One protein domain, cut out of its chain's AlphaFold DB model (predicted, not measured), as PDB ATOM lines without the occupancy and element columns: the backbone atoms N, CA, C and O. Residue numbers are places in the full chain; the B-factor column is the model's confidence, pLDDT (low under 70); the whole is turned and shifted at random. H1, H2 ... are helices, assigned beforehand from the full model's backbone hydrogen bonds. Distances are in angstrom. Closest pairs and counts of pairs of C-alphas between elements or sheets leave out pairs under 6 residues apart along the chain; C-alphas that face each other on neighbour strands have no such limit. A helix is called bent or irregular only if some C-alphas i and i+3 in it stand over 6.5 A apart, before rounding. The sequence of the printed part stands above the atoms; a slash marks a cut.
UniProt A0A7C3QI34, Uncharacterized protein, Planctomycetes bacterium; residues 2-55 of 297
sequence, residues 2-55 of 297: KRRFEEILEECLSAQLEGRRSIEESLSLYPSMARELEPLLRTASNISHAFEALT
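Overview. This is residues 2 to 55 of the 297 residues of an uncharacterized protein of Planctomycetes bacterium (UniProt A0A7C3QI34). Three helices are gathered in a triangle, with the short H2 folding back on the first part of the long H3 as a helical hairpin and H1 on the other two, steeply tilted to both. Residues 49 to 55, of which 49 to 53 belong to H3, stand free and stick out past this small body. The printed part has 54 residues with three named helices, H1, H2 and H3 in that order, and no named strand; the class is all helix. The whole is compact, with a radius of gyration of the C-alphas of 11.3 A, yet elongated in outline, spanning 35 by 20 by 17 A.

Along the chain. H1 is residues 2 to 17 and measures 22.6 A from first to last C-alpha; it begins at C-alpha 2, at (7.471, -8.080, -16.568). H2 is the short helix of residues 23 to 29, beginning at C-alpha 23, at (9.141, 0.634, 1.989). H3, residues 34 to 53, is the longest helix, 27.8 A from first to last C-alpha, and ends at C-alpha 53, at (-7.620, -1.970, 12.110). H3 is only just irregular: C-alphas 36 and 39 are 6.6 A apart, and its line is a rough one.

Arrangement. H1 and H2 only just touch, with 3 pairs of C-alphas within 8 A. H1 touches H2 with residues 12 to 16 alone, and the closest C-alphas of the two, those of Cys 12 and Ser 26, are 6.1 A apart. The two helices run opposite ways at a steep tilt of 47 degrees. H2 and H3 touch and form a helical hairpin, opposite ways at a shallow tilt of 30 degrees. Their closest C-alphas, those of Leu 27 and Ala 34, are 5.2 A apart, and H3 touches H2 with residues 34 to 42 alone. H1 touches H3 with residues 9 to 13 alone, meeting residues 37 to 44 of H3; the closest C-alphas, those of Leu 9 and Leu 37, are 7.0 A apart. They run the same way at a steep tilt of 37 degrees, only just past shallow. The packing of the helices is only just mostly crossed, with 1 of the 3 touching pairs at a shallow tilt. In H1 and H2 every O i to N i+4 pair is within hydrogen-bond range; in H3 it is 14 of 16.

Size, cuts and confidence. The two C-alphas farthest apart, those of Ser 32 and Thr 55, are 35.9 A from each other. The printed part has no cut, and the links H1 to H2 and H2 to H3 are both tight, with 5 and 4 residues. The mean pLDDT of the printed part is 95.6, and no printed residue is under 70.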
ATOM      1  N   LYS A   2       8.596  -7.850 -17.506       84.62
ATOM      2  CA  LYS A   2       7.471  -8.080 -16.568       84.62
ATOM      3  C   LYS A   2       7.710  -9.143 -15.478       84.62
ATOM      4  O   LYS A   2       7.542  -8.832 -14.313       84.62
ATOM      5  N   ARG A   3       8.223 -10.332 -15.833       86.38
ATOM      6  CA  ARG A   3       8.508 -11.398 -14.844       86.38
ATOM      7  C   ARG A   3       9.463 -10.965 -13.722       86.38
ATOM      8  O   ARG A   3       9.209 -11.256 -12.569       86.38
ATOM      9  N   ARG A   4      10.515 -10.200 -14.050       95.00
ATOM     10  CA  ARG A   4      11.466  -9.703 -13.039       95.00
ATOM     11  C   ARG A   4      10.839  -8.668 -12.106       95.00
ATOM     12  O   ARG A   4      11.237  -8.584 -10.957       95.00
ATOM     13  N   PHE A   5       9.895  -7.867 -12.600       96.69
ATOM     14  CA  PHE A   5       9.186  -6.895 -11.769       96.69
ATOM     15  C   PHE A   5       8.263  -7.592 -10.765       96.69
ATOM     16  O   PHE A   5       8.266  -7.233  -9.595       96.69
ATOM     17  N   GLU A   6       7.517  -8.605 -11.213       97.25
ATOM     18  CA  GLU A   6       6.624  -9.401 -10.359       97.25
ATOM     19  C   GLU A   6       7.402 -10.118  -9.246       97.25
ATOM     20  O   GLU A   6       7.023 -10.008  -8.086       97.25
ATOM     21  N   GLU A   7       8.532 -10.751  -9.582       97.81
ATOM     22  CA  GLU A   7       9.427 -11.401  -8.611       97.81
ATOM     23  C   GLU A   7       9.936 -10.409  -7.547       97.81
ATOM     24  O   GLU A   7       9.897 -10.699  -6.354       97.81
ATOM     25  N   ILE A   8      10.363  -9.210  -7.964       97.81
ATOM     26  CA  ILE A   8      10.855  -8.170  -7.046       97.81
ATOM     27  C   ILE A   8       9.725  -7.614  -6.173       97.81
ATOM     28  O   ILE A   8       9.931  -7.370  -4.985       97.81
ATOM     29  N   LEU A   9       8.533  -7.406  -6.738       97.56
ATOM     30  CA  LEU A   9       7.371  -6.945  -5.981       97.56
ATOM     31  C   LEU A   9       6.973  -7.974  -4.914       97.56
ATOM     32  O   LEU A   9       6.727  -7.595  -3.772       97.56
ATOM     33  N   GLU A  10       6.948  -9.262  -5.261       97.75
ATOM     34  CA  GLU A  10       6.658 -10.354  -4.326       97.75
ATOM     35  C   GLU A  10       7.715 -10.451  -3.212       97.75
ATOM     36  O   GLU A  10       7.370 -10.588  -2.034       97.75
ATOM     37  N   GLU A  11       8.999 -10.283  -3.546       98.06
ATOM     38  CA  GLU A  11      10.088 -10.212  -2.564       98.06
ATOM     39  C   GLU A  11       9.921  -9.015  -1.608       98.06
ATOM     40  O   GLU A  11      10.055  -9.160  -0.392       98.06
ATOM     41  N   CYS A  12       9.571  -7.835  -2.127       97.75
ATOM     42  CA  CYS A  12       9.354  -6.645  -1.300       97.75
ATOM     43  C   CYS A  12       8.134  -6.804  -0.377       97.75
ATOM     44  O   CYS A  12       8.215  -6.476   0.806       97.75
ATOM     45  N   LEU A  13       7.019  -7.342  -0.887       97.19
ATOM     46  CA  LEU A  13       5.796  -7.556  -0.106       97.19
ATOM     47  C   LEU A  13       5.984  -8.609   0.988       97.19
ATOM     48  O   LEU A  13       5.524  -8.410   2.111       97.19
ATOM     49  N   SER A  14       6.676  -9.710   0.690       96.69
ATOM     50  CA  SER A  14       6.980 -10.739   1.691       96.69
ATOM     51  C   SER A  14       7.890 -10.199   2.798       96.69
ATOM     52  O   SER A  14       7.562 -10.351   3.975       96.69
ATOM     53  N   ALA A  15       8.959  -9.475   2.450       97.00
ATOM     54  CA  ALA A  15       9.844  -8.845   3.433       97.00
ATOM     55  C   ALA A  15       9.125  -7.794   4.301       97.00
ATOM     56  O   ALA A  15       9.422  -7.673   5.494       97.00
ATOM     57  N   GLN A  16       8.172  -7.055   3.722       96.06
ATOM     58  CA  GLN A  16       7.360  -6.073   4.438       96.06
ATOM     59  C   GLN A  16       6.366  -6.740   5.402       96.06
ATOM     60  O   GLN A  16       6.266  -6.316   6.551       96.06
ATOM     61  N   LEU A  17       5.677  -7.808   4.980       92.50
ATOM     62  CA  LEU A  17       4.743  -8.563   5.832       92.50
ATOM     63  C   LEU A  17       5.443  -9.272   7.000       92.50
ATOM     64  O   LEU A  17       4.857  -9.428   8.068       92.50
ATOM     65  N   GLU A  18       6.700  -9.682   6.826       95.56
ATOM     66  CA  GLU A  18       7.530 -10.229   7.905       95.56
ATOM     67  C   GLU A  18       8.109  -9.146   8.837       95.56
ATOM     68  O   GLU A  18       8.767  -9.477   9.825       95.56
ATOM     69  N   GLY A  19       7.916  -7.858   8.521       94.75
ATOM     70  CA  GLY A  19       8.479  -6.730   9.267       94.75
ATOM     71  C   GLY A  19      10.001  -6.597   9.147       94.75
ATOM     72  O   GLY A  19      10.623  -5.924   9.966       94.75
ATOM     73  N   ARG A  20      10.625  -7.251   8.157       97.31
ATOM     74  CA  ARG A  20      12.087  -7.250   7.979       97.31
ATOM     75  C   ARG A  20      12.607  -6.012   7.260       97.31
ATOM     76  O   ARG A  20      13.781  -5.698   7.412       97.31
ATOM     77  N   ARG A  21      11.772  -5.361   6.447       96.88
ATOM     78  CA  ARG A  21      12.188  -4.257   5.575       96.88
ATOM     79  C   ARG A  21      11.103  -3.187   5.478       96.88
ATOM     80  O   ARG A  21       9.923  -3.506   5.352       96.88
ATOM     81  N   SER A  22      11.514  -1.921   5.510       97.44
ATOM     82  CA  SER A  22      10.626  -0.775   5.255       97.44
ATOM     83  C   SER A  22      10.413  -0.535   3.752       97.44
ATOM     84  O   SER A  22      11.142  -1.071   2.908       97.44
ATOM     85  N   ILE A  23       9.412   0.276   3.392       97.50
ATOM     86  CA  ILE A  23       9.141   0.634   1.989       97.50
ATOM     87  C   ILE A  23      10.341   1.395   1.413       97.50
ATOM     88  O   ILE A  23      10.804   1.086   0.317       97.50
ATOM     89  N   GLU A  24      10.893   2.341   2.168       98.06
ATOM     90  CA  GLU A  24      12.030   3.172   1.772       98.06
ATOM     91  C   GLU A  24      13.287   2.327   1.531       98.06
ATOM     92  O   GLU A  24      13.996   2.515   0.540       98.06
ATOM     93  N   GLU A  25      13.531   1.343   2.397       98.00
ATOM     94  CA  GLU A  25      14.641   0.403   2.248       98.00
ATOM     95  C   GLU A  25      14.454  -0.498   1.017       98.00
ATOM     96  O   GLU A  25      15.401  -0.709   0.256       98.00
ATOM     97  N   SER A  26      13.226  -0.948   0.746       97.38
ATOM     98  CA  SER A  26      12.901  -1.721  -0.462       97.38
ATOM     99  C   SER A  26      13.125  -0.908  -1.743       97.38
ATOM    100  O   SER A  26      13.679  -1.422  -2.714       97.38
ATOM    101  N   LEU A  27      12.785   0.385  -1.740       97.94
ATOM    102  CA  LEU A  27      13.027   1.282  -2.877       97.94
ATOM    103  C   LEU A  27      14.520   1.574  -3.093       97.94
ATOM    104  O   LEU A  27      14.949   1.732  -4.238       97.94
ATOM    105  N   SER A  28      15.321   1.597  -2.023       98.06
ATOM    106  CA  SER A  28      16.773   1.809  -2.108       98.06
ATOM    107  C   SER A  28      17.516   0.654  -2.794       98.06
ATOM    108  O   SER A  28      18.529   0.881  -3.458       98.06
ATOM    109  N   LEU A  29      16.987  -0.571  -2.698       97.69
ATOM    110  CA  LEU A  29      17.578  -1.766  -3.308       97.69
ATOM    111  C   LEU A  29      17.310  -1.870  -4.813       97.69
ATOM    112  O   LEU A  29      18.112  -2.457  -5.540       97.69
ATOM    113  N   TYR A  30      16.223  -1.261  -5.295       97.62
ATOM    114  CA  TYR A  30      15.811  -1.321  -6.700       97.62
ATOM    115  C   TYR A  30      15.554   0.080  -7.289       97.62
ATOM    116  O   TYR A  30      14.443   0.376  -7.744       97.62
ATOM    117  N   PRO A  31      16.578   0.956  -7.360       97.38
ATOM    118  CA  PRO A  31      16.403   2.360  -7.745       97.38
ATOM    119  C   PRO A  31      15.887   2.541  -9.180       97.38
ATOM    120  O   PRO A  31      15.186   3.506  -9.470       97.38
ATOM    121  N   SER A  32      16.181   1.601 -10.086       97.12
ATOM    122  CA  SER A  32      15.711   1.649 -11.479       97.12
ATOM    123  C   SER A  32      14.205   1.415 -11.634       97.12
ATOM    124  O   SER A  32      13.640   1.814 -12.648       97.12
ATOM    125  N   MET A  33      13.554   0.790 -10.646       96.50
ATOM    126  CA  MET A  33      12.124   0.447 -10.656       96.50
ATOM    127  C   MET A  33      11.333   1.159  -9.553       96.50
ATOM    128  O   MET A  33      10.120   0.976  -9.454       96.50
ATOM    129  N   ALA A  34      11.984   2.011  -8.756       97.56
ATOM    130  CA  ALA A  34      11.372   2.691  -7.617       97.56
ATOM    131  C   ALA A  34      10.093   3.461  -7.992       97.56
ATOM    132  O   ALA A  34       9.099   3.392  -7.276       97.56
ATOM    133  N   ARG A  35      10.084   4.116  -9.162       98.00
ATOM    134  CA  ARG A  35       8.934   4.895  -9.653       98.00
ATOM    135  C   ARG A  35       7.681   4.046  -9.908       98.00
ATOM    136  O   ARG A  35       6.575   4.563  -9.800       98.00
ATOM    137  N   GLU A  36       7.852   2.773 -10.261       97.56
ATOM    138  CA  GLU A  36       6.746   1.838 -10.512       97.56
ATOM    139  C   GLU A  36       6.368   1.043  -9.250       97.56
ATOM    140  O   GLU A  36       5.187   0.780  -9.026       97.56
ATOM    141  N   LEU A  37       7.346   0.699  -8.400       97.38
ATOM    142  CA  LEU A  37       7.133  -0.062  -7.159       97.38
ATOM    143  C   LEU A  37       6.475   0.764  -6.048       97.38
ATOM    144  O   LEU A  37       5.607   0.254  -5.343       97.38
ATOM    145  N   GLU A  38       6.863   2.031  -5.889       97.94
ATOM    146  CA  GLU A  38       6.384   2.897  -4.805       97.94
ATOM    147  C   GLU A  38       4.849   2.946  -4.670       97.94
ATOM    148  O   GLU A  38       4.356   2.705  -3.563       97.94
ATOM    149  N   PRO A  39       4.060   3.221  -5.731       98.19
ATOM    150  CA  PRO A  39       2.610   3.283  -5.587       98.19
ATOM    151  C   PRO A  39       2.004   1.934  -5.187       98.19
ATOM    152  O   PRO A  39       1.051   1.919  -4.411       98.19
ATOM    153  N   LEU A  40       2.558   0.813  -5.660       97.94
ATOM    154  CA  LEU A  40       2.061  -0.526  -5.331       97.94
ATOM    155  C   LEU A  40       2.368  -0.916  -3.881       97.94
ATOM    156  O   LEU A  40       1.519  -1.483  -3.199       97.94
ATOM    157  N   LEU A  41       3.559  -0.580  -3.386       97.50
ATOM    158  CA  LEU A  41       3.927  -0.847  -1.994       97.50
ATOM    159  C   LEU A  41       3.128   0.035  -1.025       97.50
ATOM    160  O   LEU A  41       2.678  -0.441   0.017       97.50
ATOM    161  N   ARG A  42       2.873   1.301  -1.382       97.69
ATOM    162  CA  ARG A  42       2.010   2.185  -0.582       97.69
ATOM    163  C   ARG A  42       0.563   1.698  -0.540       97.69
ATOM    164  O   ARG A  42      -0.044   1.734   0.526       97.69
ATOM    165  N   THR A  43      -0.006   1.238  -1.658       97.62
ATOM    166  CA  THR A  43      -1.376   0.696  -1.654       97.62
ATOM    167  C   THR A  43      -1.462  -0.596  -0.854       97.62
ATOM    168  O   THR A  43      -2.377  -0.726  -0.045       97.62
ATOM    169  N   ALA A  44      -0.496  -1.505  -1.006       95.69
ATOM    170  CA  ALA A  44      -0.428  -2.725  -0.209       95.69
ATOM    171  C   ALA A  44      -0.334  -2.422   1.296       95.69
ATOM    172  O   ALA A  44      -1.097  -2.992   2.071       95.69
ATOM    173  N   SER A  45       0.513  -1.464   1.690       95.75
ATOM    174  CA  SER A  45       0.658  -1.005   3.080       95.75
ATOM    175  C   SER A  45      -0.628  -0.395   3.646       95.75
ATOM    176  O   SER A  45      -1.064  -0.709   4.752       95.75
ATOM    177  N   ASN A  46      -1.301   0.454   2.867       96.25
ATOM    178  CA  ASN A  46      -2.569   1.050   3.287       96.25
ATOM    179  C   ASN A  46      -3.654  -0.017   3.482       96.25
ATOM    180  O   ASN A  46      -4.440   0.063   4.425       96.25
ATOM    181  N   ILE A  47      -3.693  -1.022   2.601       95.44
ATOM    182  CA  ILE A  47      -4.626  -2.144   2.710       95.44
ATOM    183  C   ILE A  47      -4.292  -2.995   3.939       95.44
ATOM    184  O   ILE A  47      -5.204  -3.314   4.700       95.44
ATOM    185  N   SER A  48      -3.019  -3.329   4.181       91.31
ATOM    186  CA  SER A  48      -2.627  -4.117   5.356       91.31
ATOM    187  C   SER A  48      -2.987  -3.406   6.659       91.31
ATOM    188  O   SER A  48      -3.598  -4.023   7.525       91.31
ATOM    189  N   HIS A  49      -2.734  -2.100   6.765       91.69
ATOM    190  CA  HIS A  49      -3.136  -1.315   7.935       91.69
ATOM    191  C   HIS A  49      -4.656  -1.226   8.107       91.69
ATOM    192  O   HIS A  49      -5.154  -1.291   9.231       91.69
ATOM    193  N   ALA A  50      -5.418  -1.122   7.014       92.50
ATOM    194  CA  ALA A  50      -6.877  -1.171   7.084       92.50
ATOM    195  C   ALA A  50      -7.373  -2.532   7.606       92.50
ATOM    196  O   ALA A  50      -8.303  -2.577   8.410       92.50
ATOM    197  N   PHE A  51      -6.737  -3.637   7.206       88.44
ATOM    198  CA  PHE A  51      -7.059  -4.969   7.722       88.44
ATOM    199  C   PHE A  51      -6.647  -5.164   9.182       88.44
ATOM    200  O   PHE A  51      -7.409  -5.760   9.939       88.44
ATOM    201  N   GLU A  52      -5.499  -4.631   9.602       88.94
ATOM    202  CA  GLU A  52      -5.085  -4.640  11.009       88.94
ATOM    203  C   GLU A  52      -6.083  -3.878  11.886       88.94
ATOM    204  O   GLU A  52      -6.475  -4.375  12.943       88.94
ATOM    205  N   ALA A  53      -6.572  -2.724  11.423       89.31
ATOM    206  CA  ALA A  53      -7.620  -1.970  12.110       89.31
ATOM    207  C   ALA A  53      -8.957  -2.732  12.174       89.31
ATOM    208  O   ALA A  53      -9.732  -2.556  13.113       89.31
ATOM    209  N   LEU A  54      -9.216  -3.599  11.194       88.31
ATOM    210  CA  LEU A  54     -10.393  -4.466  11.127       88.31
ATOM    211  C   LEU A  54     -10.191  -5.815  11.825       88.31
ATOM    212  O   LEU A  54     -11.076  -6.668  11.718       88.31
ATOM    213  N   THR A  55      -9.068  -6.034  12.525       87.75
ATOM    214  CA  THR A  55      -8.810  -7.303  13.215       87.75
ATOM    215  C   THR A  55      -9.984  -7.602  14.147       87.75
ATOM    216  O   THR A  55     -10.200  -6.870  15.118       87.75
TER     217      THR A  55